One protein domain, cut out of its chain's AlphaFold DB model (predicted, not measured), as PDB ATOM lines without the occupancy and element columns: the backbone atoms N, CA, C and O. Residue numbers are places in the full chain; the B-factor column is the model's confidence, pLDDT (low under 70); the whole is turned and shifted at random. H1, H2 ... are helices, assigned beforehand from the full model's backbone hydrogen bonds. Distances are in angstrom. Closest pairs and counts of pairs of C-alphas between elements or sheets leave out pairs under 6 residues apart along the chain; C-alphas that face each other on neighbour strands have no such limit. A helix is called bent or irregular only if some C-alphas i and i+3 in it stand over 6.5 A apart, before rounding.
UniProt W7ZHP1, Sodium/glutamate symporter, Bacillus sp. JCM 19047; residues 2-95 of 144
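What this domain is: This is residues 2 to 95 of the 144 residues of the protein "Sodium/glutamate symporter" of Bacillus sp. JCM 19047 (UniProt W7ZHP1). One long helix, H1, is crossed steeply on one side by two separate bars, H3 near its later half and the arm H5a near its start; from H5a the second arm, H5b, and the end of the printed part stick out into the open as residues 79 to 95. Short H2 makes a corner at the last residues of H1, and short H4 with a loop leads from H3 round to H5, which folds back beside H3 without reaching it. The printed part has 94 residues with five named helices, H1 to H5 in order along the chain, and no named strand; the class is all helix. The whole is loose, with a radius of gyration of the C-alphas of 16.1 A, and flat, spanning 57 by 40 by 17 A.

Where its parts are: H1, residues 3 to 26, measures 35.2 A from C-alpha 3 at (91.539, -2.160, 25.578) to C-alpha 26 at (74.927, 15.491, 0.107). H2 is residues 28 to 32, 6.3 A; H3 is residues 37 to 48, 16.3 A; H4 is residues 53 to 56, 5.3 A. H5, residues 69 to 90, was assigned as one helix by its hydrogen bonds but is bent: C-alphas 76 and 79 are 6.8 A apart. Its arms are H5a, residues 69 to 76, 10.7 A, and H5b, residues 79 to 90, 15.6 A, ending at C-alpha 90 at (65.414, 6.809, 30.017).

How they stand to each other: H1 is the hub, touching three other helices. With residues 13 to 24 alone it touches H3; the closest C-alphas, of Gly 20 and Gly 41, are 4.2 A apart. The two run opposite ways at a steep tilt of 67 degrees, only just short of about perpendicular. With residues 5 to 9 alone H1 touches H5a, the closest C-alphas being those of Ala 9 and Ile 71 at 5.2 A; they run the same way at a steep tilt of 67 degrees. H1 and H2 only just touch, with 3 pairs of C-alphas within 8 A, and only at the corner; the closest C-alphas, of Arg 24 and Phe 30, are 5.7 A apart. H3 and H4 are close but not clearly touching, with the C-alphas of Ile 47 and Ile 53 closest at 6.1 A. H3 is apart from both H5a and H5b. The arms H5a and H5b stand at a shallow tilt of 30 degrees. Every O i to N i+4 pair is within hydrogen-bond range in H1, H2, H3 and H5a, and 6 of 8 are in H5b; H4 is too short for such a pair.

The domain as a whole: The C-alphas of Asp 59 and Val 95 are the two farthest apart, at 57.5 A. Residues 79 to 95 stand free; without them the body spans 39 by 30 by 17 A. The printed part has no cut. The link from H4 to H5, residues 57 to 68, is long; the other three are tight. The mean pLDDT of the printed part is 86.7, and residues 57 to 66 are under 70.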
ATOM      1  N   THR A   2      92.058  -6.825  24.154       85.94
ATOM      2  CA  THR A   2      92.844  -5.680  24.649       85.94
ATOM      3  C   THR A   2      92.012  -4.394  24.582       85.94
ATOM      4  O   THR A   2      91.163  -4.240  23.705       85.94
ATOM      5  N   ILE A   3      92.247  -3.458  25.509       89.31
ATOM      6  CA  ILE A   3      91.539  -2.160  25.578       89.31
ATOM      7  C   ILE A   3      91.695  -1.367  24.271       89.31
ATOM      8  O   ILE A   3      90.767  -0.697  23.825       89.31
ATOM      9  N   GLU A   4      92.852  -1.494  23.627       89.50
ATOM     10  CA  GLU A   4      93.168  -0.856  22.348       89.50
ATOM     11  C   GLU A   4      92.192  -1.256  21.235       89.50
ATOM     12  O   GLU A   4      91.727  -0.399  20.486       89.50
ATOM     13  N   VAL A   5      91.819  -2.539  21.162       89.19
ATOM     14  CA  VAL A   5      90.897  -3.049  20.134       89.19
ATOM     15  C   VAL A   5      89.481  -2.522  20.368       89.19
ATOM     16  O   VAL A   5      88.805  -2.150  19.412       89.19
ATOM     17  N   ILE A   6      89.052  -2.400  21.629       91.56
ATOM     18  CA  ILE A   6      87.761  -1.786  21.982       91.56
ATOM     19  C   ILE A   6      87.743  -0.311  21.572       91.56
ATOM     20  O   ILE A   6      86.792   0.147  20.937       91.56
ATOM     21  N   GLY A   7      88.809   0.430  21.888       91.56
ATOM     22  CA  GLY A   7      88.952   1.826  21.475       91.56
ATOM     23  C   GLY A   7      88.879   1.982  19.956       91.56
ATOM     24  O   GLY A   7      88.114   2.805  19.454       91.56
ATOM     25  N   MET A   8      89.602   1.136  19.219       91.50
ATOM     26  CA  MET A   8      89.581   1.125  17.757       91.50
ATOM     27  C   MET A   8      88.184   0.814  17.201       91.50
ATOM     28  O   MET A   8      87.706   1.519  16.313       91.50
ATOM     29  N   ALA A   9      87.492  -0.182  17.757       92.62
ATOM     30  CA  ALA A   9      86.142  -0.559  17.344       92.62
ATOM     31  C   ALA A   9      85.151   0.615  17.467       92.62
ATOM     32  O   ALA A   9      84.355   0.850  16.553       92.62
ATOM     33  N   ILE A  10      85.226   1.385  18.557       93.56
ATOM     34  CA  ILE A  10      84.383   2.573  18.771       93.56
ATOM     35  C   ILE A  10      84.743   3.687  17.781       93.56
ATOM     36  O   ILE A  10      83.849   4.303  17.194       93.56
ATOM     37  N   VAL A  11      86.038   3.940  17.565       94.31
ATOM     38  CA  VAL A  11      86.513   4.963  16.618       94.31
ATOM     39  C   VAL A  11      86.033   4.661  15.200       94.31
ATOM     40  O   VAL A  11      85.540   5.560  14.519       94.31
ATOM     41  N   ILE A  12      86.112   3.405  14.762       93.19
ATOM     42  CA  ILE A  12      85.672   3.009  13.422       93.19
ATOM     43  C   ILE A  12      84.164   3.232  13.253       93.19
ATOM     44  O   ILE A  12      83.762   3.854  12.267       93.19
ATOM     45  N   ILE A  13      83.324   2.816  14.213       92.88
ATOM     46  CA  ILE A  13      81.879   3.113  14.164       92.88
ATOM     47  C   ILE A  13      81.640   4.624  14.111       92.88
ATOM     48  O   ILE A  13      80.828   5.086  13.310       92.88
ATOM     49  N   ALA A  14      82.354   5.415  14.916       94.75
ATOM     50  CA  ALA A  14      82.205   6.866  14.914       94.75
ATOM     51  C   ALA A  14      82.546   7.476  13.541       94.75
ATOM     52  O   ALA A  14      81.792   8.312  13.038       94.75
ATOM     53  N   ILE A  15      83.623   7.019  12.895       95.50
ATOM     54  CA  ILE A  15      83.990   7.436  11.535       95.50
ATOM     55  C   ILE A  15      82.893   7.039  10.540       95.50
ATOM     56  O   ILE A  15      82.452   7.882   9.757       95.50
ATOM     57  N   MET A  16      82.390   5.801  10.595       94.50
ATOM     58  CA  MET A  16      81.297   5.344   9.723       94.50
ATOM     59  C   MET A  16      80.029   6.190   9.896       94.50
ATOM     60  O   MET A  16      79.377   6.539   8.910       94.50
ATOM     61  N   LEU A  17      79.696   6.597  11.125       95.25
ATOM     62  CA  LEU A  17      78.564   7.486  11.402       95.25
ATOM     63  C   LEU A  17      78.776   8.898  10.845       95.25
ATOM     64  O   LEU A  17      77.836   9.487  10.303       95.25
ATOM     65  N   VAL A  18      79.989   9.446  10.951       96.81
ATOM     66  CA  VAL A  18      80.332  10.757  10.378       96.81
ATOM     67  C   VAL A  18      80.221  10.720   8.855       96.81
ATOM     68  O   VAL A  18      79.600  11.612   8.272       96.81
ATOM     69  N   ILE A  19      80.734   9.668   8.213       95.88
ATOM     70  CA  ILE A  19      80.597   9.463   6.767       95.88
ATOM     71  C   ILE A  19      79.117   9.321   6.395       95.88
ATOM     72  O   ILE A  19      78.641  10.031   5.511       95.88
ATOM     73  N   GLY A  20      78.353   8.486   7.106       95.19
ATOM     74  CA  GLY A  20      76.917   8.312   6.871       95.19
ATOM     75  C   GLY A  20      76.131   9.621   7.004       95.19
ATOM     76  O   GLY A  20      75.267   9.923   6.179       95.19
ATOM     77  N   LYS A  21      76.472  10.459   7.991       94.38
ATOM     78  CA  LYS A  21      75.917  11.812   8.138       94.38
ATOM     79  C   LYS A  21      76.290  12.702   6.955       94.38
ATOM     80  O   LYS A  21      75.428  13.419   6.451       94.38
ATOM     81  N   TRP A  22      77.540  12.668   6.504       95.75
ATOM     82  CA  TRP A  22      77.989  13.487   5.381       95.75
ATOM     83  C   TRP A  22      77.293  13.101   4.071       95.75
ATOM     84  O   TRP A  22      76.779  13.975   3.373       95.75
ATOM     85  N   ILE A  23      77.169  11.800   3.795       94.44
ATOM     86  CA  ILE A  23      76.427  11.275   2.642       94.44
ATOM     87  C   ILE A  23      74.957  11.700   2.707       94.44
ATOM     88  O   ILE A  23      74.424  12.211   1.721       94.44
ATOM     89  N   ARG A  24      74.316  11.575   3.876       91.75
ATOM     90  CA  ARG A  24      72.931  12.028   4.085       91.75
ATOM     91  C   ARG A  24      72.740  13.503   3.729       91.75
ATOM     92  O   ARG A  24      71.709  13.870   3.180       91.75
ATOM     93  N   LEU A  25      73.714  14.360   4.041       91.81
ATOM     94  CA  LEU A  25      73.638  15.794   3.738       91.81
ATOM     95  C   LEU A  25      73.848  16.108   2.251       91.81
ATOM     96  O   LEU A  25      73.345  17.121   1.775       91.81
ATOM     97  N   LYS A  26      74.583  15.264   1.519       92.00
ATOM     98  CA  LYS A  26      74.927  15.491   0.107       92.00
ATOM     99  C   LYS A  26      73.946  14.860  -0.877       92.00
ATOM    100  O   LYS A  26      73.764  15.402  -1.962       92.00
ATOM    101  N   VAL A  27      73.332  13.735  -0.523       92.12
ATOM    102  CA  VAL A  27      72.474  12.967  -1.431       92.12
ATOM    103  C   VAL A  27      70.997  13.249  -1.121       92.12
ATOM    104  O   VAL A  27      70.499  12.793  -0.088       92.12
ATOM    105  N   PRO A  28      70.256  13.952  -2.003       86.12
ATOM    106  CA  PRO A  28      68.862  14.326  -1.745       86.12
ATOM    107  C   PRO A  28      67.923  13.113  -1.652       86.12
ATOM    108  O   PRO A  28      66.958  13.154  -0.896       86.12
ATOM    109  N   LEU A  29      68.248  12.001  -2.327       89.50
ATOM    110  CA  LEU A  29      67.484  10.748  -2.249       89.50
ATOM    111  C   LEU A  29      67.377  10.211  -0.811       89.50
ATOM    112  O   LEU A  29      66.319   9.756  -0.381       89.50
ATOM    113  N   PHE A  30      68.464  10.278  -0.039       86.06
ATOM    114  CA  PHE A  30      68.457   9.782   1.340       86.06
ATOM    115  C   PHE A  30      67.703  10.713   2.292       86.06
ATOM    116  O   PHE A  30      67.206  10.262   3.323       86.06
ATOM    117  N   GLN A  31      67.566  11.989   1.928       79.12
ATOM    118  CA  GLN A  31      66.727  12.940   2.651       79.12
ATOM    119  C   GLN A  31      65.246  12.691   2.354       79.12
ATOM    120  O   GLN A  31      64.450  12.666   3.289       79.12
ATOM    121  N   SER A  32      64.884  12.424   1.093       87.25
ATOM    122  CA  SER A  32      63.500  12.109   0.711       87.25
ATOM    123  C   SER A  32      63.012  10.765   1.254       87.25
ATOM    124  O   SER A  32      61.830  10.620   1.541       87.25
ATOM    125  N   LEU A  33      63.912   9.790   1.425       89.88
ATOM    126  CA  LEU A  33      63.613   8.482   2.028       89.88
ATOM    127  C   LEU A  33      63.639   8.495   3.570       89.88
ATOM    128  O   LEU A  33      63.479   7.445   4.184       89.88
ATOM    129  N   PHE A  34      63.868   9.655   4.200       87.69
ATOM    130  CA  PHE A  34      63.979   9.816   5.659       87.69
ATOM    131  C   PHE A  34      64.986   8.860   6.330       87.69
ATOM    132  O   PHE A  34      64.845   8.524   7.506       87.69
ATOM    133  N   LEU A  35      66.041   8.447   5.614       92.38
ATOM    134  CA  LEU A  35      67.019   7.513   6.168       92.38
ATOM    135  C   LEU A  35      67.853   8.199   7.271       92.38
ATOM    136  O   LEU A  35      68.408   9.290   7.049       92.38
ATOM    137  N   PRO A  36      67.979   7.587   8.465       92.75
ATOM    138  CA  PRO A  36      68.853   8.098   9.512       92.75
ATOM    139  C   PRO A  36      70.325   7.848   9.157       92.75
ATOM    140  O   PRO A  36      70.673   6.876   8.484       92.75
ATOM    141  N   SER A  37      71.224   8.709   9.642       92.81
ATOM    142  CA  SER A  37      72.668   8.582   9.378       92.81
ATOM    143  C   SER A  37      73.272   7.294   9.940       92.81
ATOM    144  O   SER A  37      74.231   6.788   9.368       92.81
ATOM    145  N   SER A  38      72.704   6.754  11.025       93.12
ATOM    146  CA  SER A  38      73.108   5.469  11.605       93.12
ATOM    147  C   SER A  38      72.865   4.300  10.658       93.12
ATOM    148  O   SER A  38      73.733   3.445  10.517       93.12
ATOM    149  N   LEU A  39      71.730   4.298   9.956       94.38
ATOM    150  CA  LEU A  39      71.407   3.270   8.973       94.38
ATOM    151  C   LEU A  39      72.347   3.355   7.767       94.38
ATOM    152  O   LEU A  39      72.904   2.345   7.357       94.38
ATOM    153  N   ILE A  40      72.582   4.563   7.243       94.81
ATOM    154  CA  ILE A  40      73.509   4.779   6.119       94.81
ATOM    155  C   ILE A  40      74.929   4.339   6.502       94.81
ATOM    156  O   ILE A  40      75.564   3.610   5.747       94.81
ATOM    157  N   GLY A  41      75.415   4.737   7.683       94.75
ATOM    158  CA  GLY A  41      76.722   4.319   8.196       94.75
ATOM    159  C   GLY A  41      76.837   2.801   8.362       94.75
ATOM    160  O   GLY A  41      77.840   2.222   7.959       94.75
ATOM    161  N   GLY A  42      75.792   2.147   8.880       93.31
ATOM    162  CA  GLY A  42      75.730   0.687   8.994       93.31
ATOM    163  C   GLY A  42      75.758  -0.018   7.637       93.31
ATOM    164  O   GLY A  42      76.521  -0.960   7.453       93.31
ATOM    165  N   PHE A  43      75.003   0.474   6.650       93.19
ATOM    166  CA  PHE A  43      75.051  -0.059   5.285       93.19
ATOM    167  C   PHE A  43      76.435   0.092   4.647       93.19
ATOM    168  O   PHE A  43      76.914  -0.843   4.010       93.19
ATOM    169  N   LEU A  44      77.102   1.233   4.839       92.62
ATOM    170  CA  LEU A  44      78.482   1.412   4.377       92.62
ATOM    171  C   LEU A  44      79.428   0.412   5.043       92.62
ATOM    172  O   LEU A  44      80.238  -0.200   4.355       92.62
ATOM    173  N   ALA A  45      79.301   0.217   6.358       91.25
ATOM    174  CA  ALA A  45      80.098  -0.760   7.088       91.25
ATOM    175  C   ALA A  45      79.847  -2.194   6.587       91.25
ATOM    176  O   ALA A  45      80.794  -2.958   6.467       91.25
ATOM    177  N   LEU A  46      78.616  -2.555   6.212       89.81
ATOM    178  CA  LEU A  46      78.326  -3.859   5.602       89.81
ATOM    179  C   LEU A  46      78.983  -4.023   4.226       89.81
ATOM    180  O   LEU A  46      79.536  -5.081   3.937       89.81
ATOM    181  N   ILE A  47      78.955  -2.977   3.392       88.94
ATOM    182  CA  ILE A  47      79.598  -2.995   2.068       88.94
ATOM    183  C   ILE A  47      81.120  -3.130   2.209       88.94
ATOM    184  O   ILE A  47      81.741  -3.909   1.493       88.94
ATOM    185  N   ILE A  48      81.722  -2.383   3.136       87.31
ATOM    186  CA  ILE A  48      83.173  -2.371   3.384       87.31
ATOM    187  C   ILE A  48      83.639  -3.606   4.164       87.31
ATOM    188  O   ILE A  48      84.801  -4.002   4.079       87.31
ATOM    189  N   GLY A  49      82.736  -4.208   4.927       82.50
ATOM    190  CA  GLY A  49      83.030  -5.297   5.834       82.50
ATOM    191  C   GLY A  49      83.283  -6.645   5.157       82.50
ATOM    192  O   GLY A  49      83.279  -6.770   3.925       82.50
ATOM    193  N   PRO A  50      83.490  -7.683   5.986       77.00
ATOM    194  CA  PRO A  50      83.834  -9.020   5.509       77.00
ATOM    195  C   PRO A  50      82.752  -9.635   4.610       77.00
ATOM    196  O   PRO A  50      83.068 -10.421   3.722       77.00
ATOM    197  N   GLU A  51      81.488  -9.245   4.787       80.62
ATOM    198  CA  GLU A  51      80.351  -9.846   4.081       80.62
ATOM    199  C   GLU A  51      80.268  -9.498   2.594       80.62
ATOM    200  O   GLU A  51      79.734 -10.284   1.810       80.62
ATOM    201  N   VAL A  52      80.789  -8.336   2.191       83.31
ATOM    202  CA  VAL A  52      80.753  -7.884   0.795       83.31
ATOM    203  C   VAL A  52      82.173  -7.753   0.266       83.31
ATOM    204  O   VAL A  52      82.639  -8.659  -0.422       83.31
ATOM    205  N   ILE A  53      82.896  -6.680   0.604       78.12
ATOM    206  CA  ILE A  53      84.258  -6.460   0.094       78.12
ATOM    207  C   ILE A  53      85.212  -7.591   0.505       78.12
ATOM    208  O   ILE A  53      86.026  -8.009  -0.318       78.12
ATOM    209  N   GLY A  54      85.073  -8.152   1.710       73.75
ATOM    210  CA  GLY A  54      85.892  -9.291   2.146       73.75
ATOM    211  C   GLY A  54      85.750 -10.542   1.272       73.75
ATOM    212  O   GLY A  54      86.725 -11.261   1.078       73.75
ATOM    213  N   ARG A  55      84.578 -10.773   0.662       76.06
ATOM    214  CA  ARG A  55      84.348 -11.923  -0.234       76.06
ATOM    215  C   ARG A  55      84.936 -11.734  -1.634       76.06
ATOM    216  O   ARG A  55      85.253 -12.718  -2.293       76.06
ATOM    217  N   PHE A  56      85.080 -10.489  -2.091       73.50
ATOM    218  CA  PHE A  56      85.615 -10.155  -3.421       73.50
ATOM    219  C   PHE A  56      87.097  -9.733  -3.402       73.50
ATOM    220  O   PHE A  56      87.704  -9.581  -4.459       73.50
ATOM    221  N   GLY A  57      87.677  -9.528  -2.216       65.12
ATOM    222  CA  GLY A  57      88.953  -8.841  -2.006       65.12
ATOM    223  C   GLY A  57      90.246  -9.659  -2.131       65.12
ATOM    224  O   GLY A  57      91.324  -9.072  -2.059       65.12
ATOM    225  N   GLY A  58      90.171 -10.981  -2.319       65.38
ATOM    226  CA  GLY A  58      91.344 -11.869  -2.375       65.38
ATOM    227  C   GLY A  58      92.113 -12.001  -1.045       65.38
ATOM    228  O   GLY A  58      91.686 -11.482  -0.014       65.38
ATOM    229  N   ASP A  59      93.271 -12.675  -1.078       61.00
ATOM    230  CA  ASP A  59      94.103 -12.999   0.103       61.00
ATOM    231  C   ASP A  59      94.611 -11.776   0.897       61.00
ATOM    232  O   ASP A  59      95.042 -11.902   2.036       61.00
ATOM    233  N   PHE A  60      94.552 -10.567   0.331       58.72
ATOM    234  CA  PHE A  60      94.950  -9.336   1.027       58.72
ATOM    235  C   PHE A  60      93.901  -8.854   2.047       58.72
ATOM    236  O   PHE A  60      94.216  -8.091   2.956       58.72
ATOM    237  N   LEU A  61      92.645  -9.289   1.898       59.28
ATOM    238  CA  LEU A  61      91.527  -8.944   2.781       59.28
ATOM    239  C   LEU A  61      90.987 -10.174   3.537       59.28
ATOM    240  O   LEU A  61      90.034 -10.040   4.304       59.28
ATOM    241  N   SER A  62      91.583 -11.356   3.349       53.53
ATOM    242  CA  SER A  62      91.111 -12.625   3.920       53.53
ATOM    243  C   SER A  62      91.375 -12.772   5.426       53.53
ATOM    244  O   SER A  62      90.603 -13.452   6.096       53.53
ATOM    245  N   ASP A  63      92.353 -12.056   5.992       54.69
ATOM    246  CA  ASP A  63      92.629 -12.018   7.444       54.69
ATOM    247  C   ASP A  63      91.716 -11.044   8.234       54.69
ATOM    248  O   ASP A  63      91.966 -10.732   9.401       54.69
ATOM    249  N   GLY A  64      90.621 -10.569   7.622       52.62
ATOM    250  CA  GLY A  64      89.594  -9.757   8.293       52.62
ATOM    251  C   GLY A  64      89.294  -8.402   7.652       52.62
ATOM    252  O   GLY A  64      88.760  -7.524   8.312       52.62
ATOM    253  N   GLY A  65      89.607  -8.182   6.376       59.34
ATOM    254  CA  GLY A  65      89.295  -6.928   5.683       59.34
ATOM    255  C   GLY A  65      89.790  -5.661   6.409       59.34
ATOM    256  O   GLY A  65      90.790  -5.675   7.121       59.34
ATOM    257  N   LEU A  66      89.061  -4.545   6.259       65.50
ATOM    258  CA  LEU A  66      89.266  -3.330   7.071       65.50
ATOM    259  C   LEU A  66      88.783  -3.493   8.531       65.50
ATOM    260  O   LEU A  66      89.087  -2.636   9.362       65.50
ATOM    261  N   PHE A  67      88.033  -4.558   8.851       83.69
ATOM    262  CA  PHE A  67      87.407  -4.800  10.158       83.69
ATOM    263  C   PHE A  67      87.726  -6.210  10.669       83.69
ATOM    264  O   PHE A  67      87.042  -7.172  10.325       83.69
ATOM    265  N   THR A  68      88.739  -6.329  11.528       84.56
ATOM    266  CA  THR A  68      89.149  -7.624  12.091       84.56
ATOM    267  C   THR A  68      87.993  -8.338  12.803       84.56
ATOM    268  O   THR A  68      87.084  -7.690  13.326       84.56
ATOM    269  N   ALA A  69      88.048  -9.673  12.886       84.88
ATOM    270  CA  ALA A  69      87.011 -10.473  13.550       84.88
ATOM    271  C   ALA A  69      86.704  -9.967  14.972       84.88
ATOM    272  O   ALA A  69      85.550  -9.753  15.322       84.88
ATOM    273  N   SER A  70      87.742  -9.624  15.742       87.62
ATOM    274  CA  SER A  70      87.578  -9.078  17.094       87.62
ATOM    275  C   SER A  70      86.826  -7.744  17.139       87.62
ATOM    276  O   SER A  70      86.132  -7.477  18.114       87.62
ATOM    277  N   ILE A  71      86.954  -6.886  16.119       89.88
ATOM    278  CA  ILE A  71      86.196  -5.626  16.040       89.88
ATOM    279  C   ILE A  71      84.714  -5.921  15.799       89.88
ATOM    280  O   ILE A  71      83.859  -5.317  16.446       89.88
ATOM    281  N   VAL A  72      84.415  -6.861  14.898       89.00
ATOM    282  CA  VAL A  72      83.041  -7.273  14.586       89.00
ATOM    283  C   VAL A  72      82.376  -7.918  15.805       89.00
ATOM    284  O   VAL A  72      81.234  -7.579  16.114       89.00
ATOM    285  N   ASP A  73      83.103  -8.754  16.547       90.75
ATOM    286  CA  ASP A  73      82.615  -9.365  17.789       90.75
ATOM    287  C   ASP A  73      82.242  -8.296  18.828       90.75
ATOM    288  O   ASP A  73      81.136  -8.303  19.373       90.75
ATOM    289  N   ILE A  74      83.113  -7.299  19.034       92.50
ATOM    290  CA  ILE A  74      82.840  -6.171  19.938       92.50
ATOM    291  C   ILE A  74      81.592  -5.406  19.488       92.50
ATOM    292  O   ILE A  74      80.749  -5.053  20.312       92.50
ATOM    293  N   TRP A  75      81.435  -5.148  18.186       92.62
ATOM    294  CA  TRP A  75      80.239  -4.485  17.661       92.62
ATOM    295  C   TRP A  75      78.961  -5.286  17.889       92.62
ATOM    296  O   TRP A  75      77.916  -4.674  18.091       92.62
ATOM    297  N   GLY A  76      79.030  -6.618  17.885       91.81
ATOM    298  CA  GLY A  76      77.905  -7.483  18.233       91.81
ATOM    299  C   GLY A  76      77.475  -7.340  19.695       91.81
ATOM    300  O   GLY A  76      76.282  -7.351  19.996       91.81
ATOM    301  N   GLU A  77      78.429  -7.133  20.604       93.38
ATOM    302  CA  GLU A  77      78.164  -6.974  22.041       93.38
ATOM    303  C   GLU A  77      77.705  -5.555  22.422       93.38
ATOM    304  O   GLU A  77      76.896  -5.377  23.341       93.38
ATOM    305  N   LEU A  78      78.184  -4.528  21.707       93.19
ATOM    306  CA  LEU A  78      77.924  -3.119  22.027       93.19
ATOM    307  C   LEU A  78      76.429  -2.763  22.149       93.19
ATOM    308  O   LEU A  78      76.080  -2.113  23.136       93.19
ATOM    309  N   PRO A  79      75.516  -3.156  21.236       93.69
ATOM    310  CA  PRO A  79      74.091  -2.861  21.372       93.69
ATOM    311  C   PRO A  79      73.495  -3.379  22.682       93.69
ATOM    312  O   PRO A  79      72.746  -2.652  23.330       93.69
ATOM    313  N   GLY A  80      73.862  -4.596  23.098       94.25
ATOM    314  CA  GLY A  80      73.394  -5.207  24.345       94.25
ATOM    315  C   GLY A  80      73.921  -4.500  25.595       94.25
ATOM    316  O   GLY A  80      73.215  -4.390  26.598       94.25
ATOM    317  N   LEU A  81      75.134  -3.949  25.537       94.31
ATOM    318  CA  LEU A  81      75.680  -3.135  26.622       94.31
ATOM    319  C   LEU A  81      75.026  -1.745  26.672       94.31
ATOM    320  O   LEU A  81      74.582  -1.290  27.728       94.31
ATOM    321  N   LEU A  82      74.958  -1.068  25.525       94.12
ATOM    322  CA  LEU A  82      74.481   0.308  25.416       94.12
ATOM    323  C   LEU A  82      72.977   0.424  25.684       94.12
ATOM    324  O   LEU A  82      72.544   1.430  26.245       94.12
ATOM    325  N   ILE A  83      72.177  -0.598  25.355       95.44
ATOM    326  CA  ILE A  83      70.735  -0.584  25.629       95.44
ATOM    327  C   ILE A  83      70.432  -0.532  27.132       95.44
ATOM    328  O   ILE A  83      69.492   0.151  27.536       95.44
ATOM    329  N   ASN A  84      71.267  -1.150  27.978       95.25
ATOM    330  CA  ASN A  84      71.125  -1.054  29.435       95.25
ATOM    331  C   ASN A  84      71.323   0.387  29.921       95.25
ATOM    332  O   ASN A  84      70.559   0.869  30.753       95.25
ATOM    333  N   VAL A  85      72.313   1.097  29.368       93.56
ATOM    334  CA  VAL A  85      72.580   2.506  29.701       93.56
ATOM    335  C   VAL A  85      71.437   3.404  29.228       93.56
ATOM    336  O   VAL A  85      70.984   4.272  29.978       93.56
ATOM    337  N   VAL A  86      70.926   3.182  28.013       93.75
ATOM    338  CA  VAL A  86      69.777   3.925  27.474       93.75
ATOM    339  C   VAL A  86      68.534   3.705  28.336       93.75
ATOM    340  O   VAL A  86      67.902   4.679  28.725       93.75
ATOM    341  N   PHE A  87      68.201   2.465  28.706       92.31
ATOM    342  CA  PHE A  87      67.034   2.202  29.553       92.31
ATOM    343  C   PHE A  87      67.189   2.723  30.980       92.31
ATOM    344  O   PHE A  87      66.233   3.270  31.528       92.31
ATOM    345  N   ALA A  88      68.380   2.605  31.573       91.81
ATOM    346  CA  ALA A  88      68.649   3.148  32.901       91.81
ATOM    347  C   ALA A  88      68.507   4.678  32.923       91.81
ATOM    348  O   ALA A  88      67.969   5.241  33.875       91.81
ATOM    349  N   SER A  89      68.959   5.346  31.859       92.31
ATOM    350  CA  SER A  89      68.864   6.802  31.730       92.31
ATOM    351  C   SER A  89      67.524   7.301  31.198       92.31
ATOM    352  O   SER A  89      67.234   8.484  31.358       92.31
ATOM    353  N   LEU A  90      66.685   6.425  30.629       90.69
ATOM    354  CA  LEU A  90      65.414   6.809  30.017       90.69
ATOM    355  C   LEU A  90      64.550   7.596  31.000       90.69
ATOM    356  O   LEU A  90      64.018   8.621  30.614       90.69
ATOM    357  N   PHE A  91      64.481   7.163  32.264       83.44
ATOM    358  CA  PHE A  91      63.664   7.775  33.320       83.44
ATOM    359  C   PHE A  91      64.304   8.985  34.022       83.44
ATOM    360  O   PHE A  91      63.715   9.548  34.947       83.44
ATOM    361  N   ILE A  92      65.508   9.404  33.615       90.00
ATOM    362  CA  ILE A  92      66.192  10.542  34.233       90.00
ATOM    363  C   ILE A  92      65.523  11.844  33.781       90.00
ATOM    364  O   ILE A  92      65.449  12.148  32.594       90.00
ATOM    365  N   GLY A  93      65.089  12.656  34.747       82.94
ATOM    366  CA  GLY A  93      64.614  14.019  34.490       82.94
ATOM    367  C   GLY A  93      63.113  14.160  34.238       82.94
ATOM    368  O   GLY A  93      62.669  15.263  33.926       82.94
ATOM    369  N   PHE A  94      62.317  13.101  34.418       82.31
ATOM    370  CA  PHE A  94      60.859  13.205  34.383       82.31
ATOM    371  C   PHE A  94      60.176  12.564  35.588       82.31
ATOM    372  O   PHE A  94      60.656  11.600  36.180       82.31
ATOM    373  N   VAL A  95      59.009  13.106  35.940       86.25
ATOM    374  CA  VAL A  95      58.118  12.499  36.931       86.25
ATOM    375  C   VAL A  95      57.349  11.383  36.237       86.25
ATOM    376  O   VAL A  95      56.651  11.628  35.253       86.25
TER     377      VAL A  95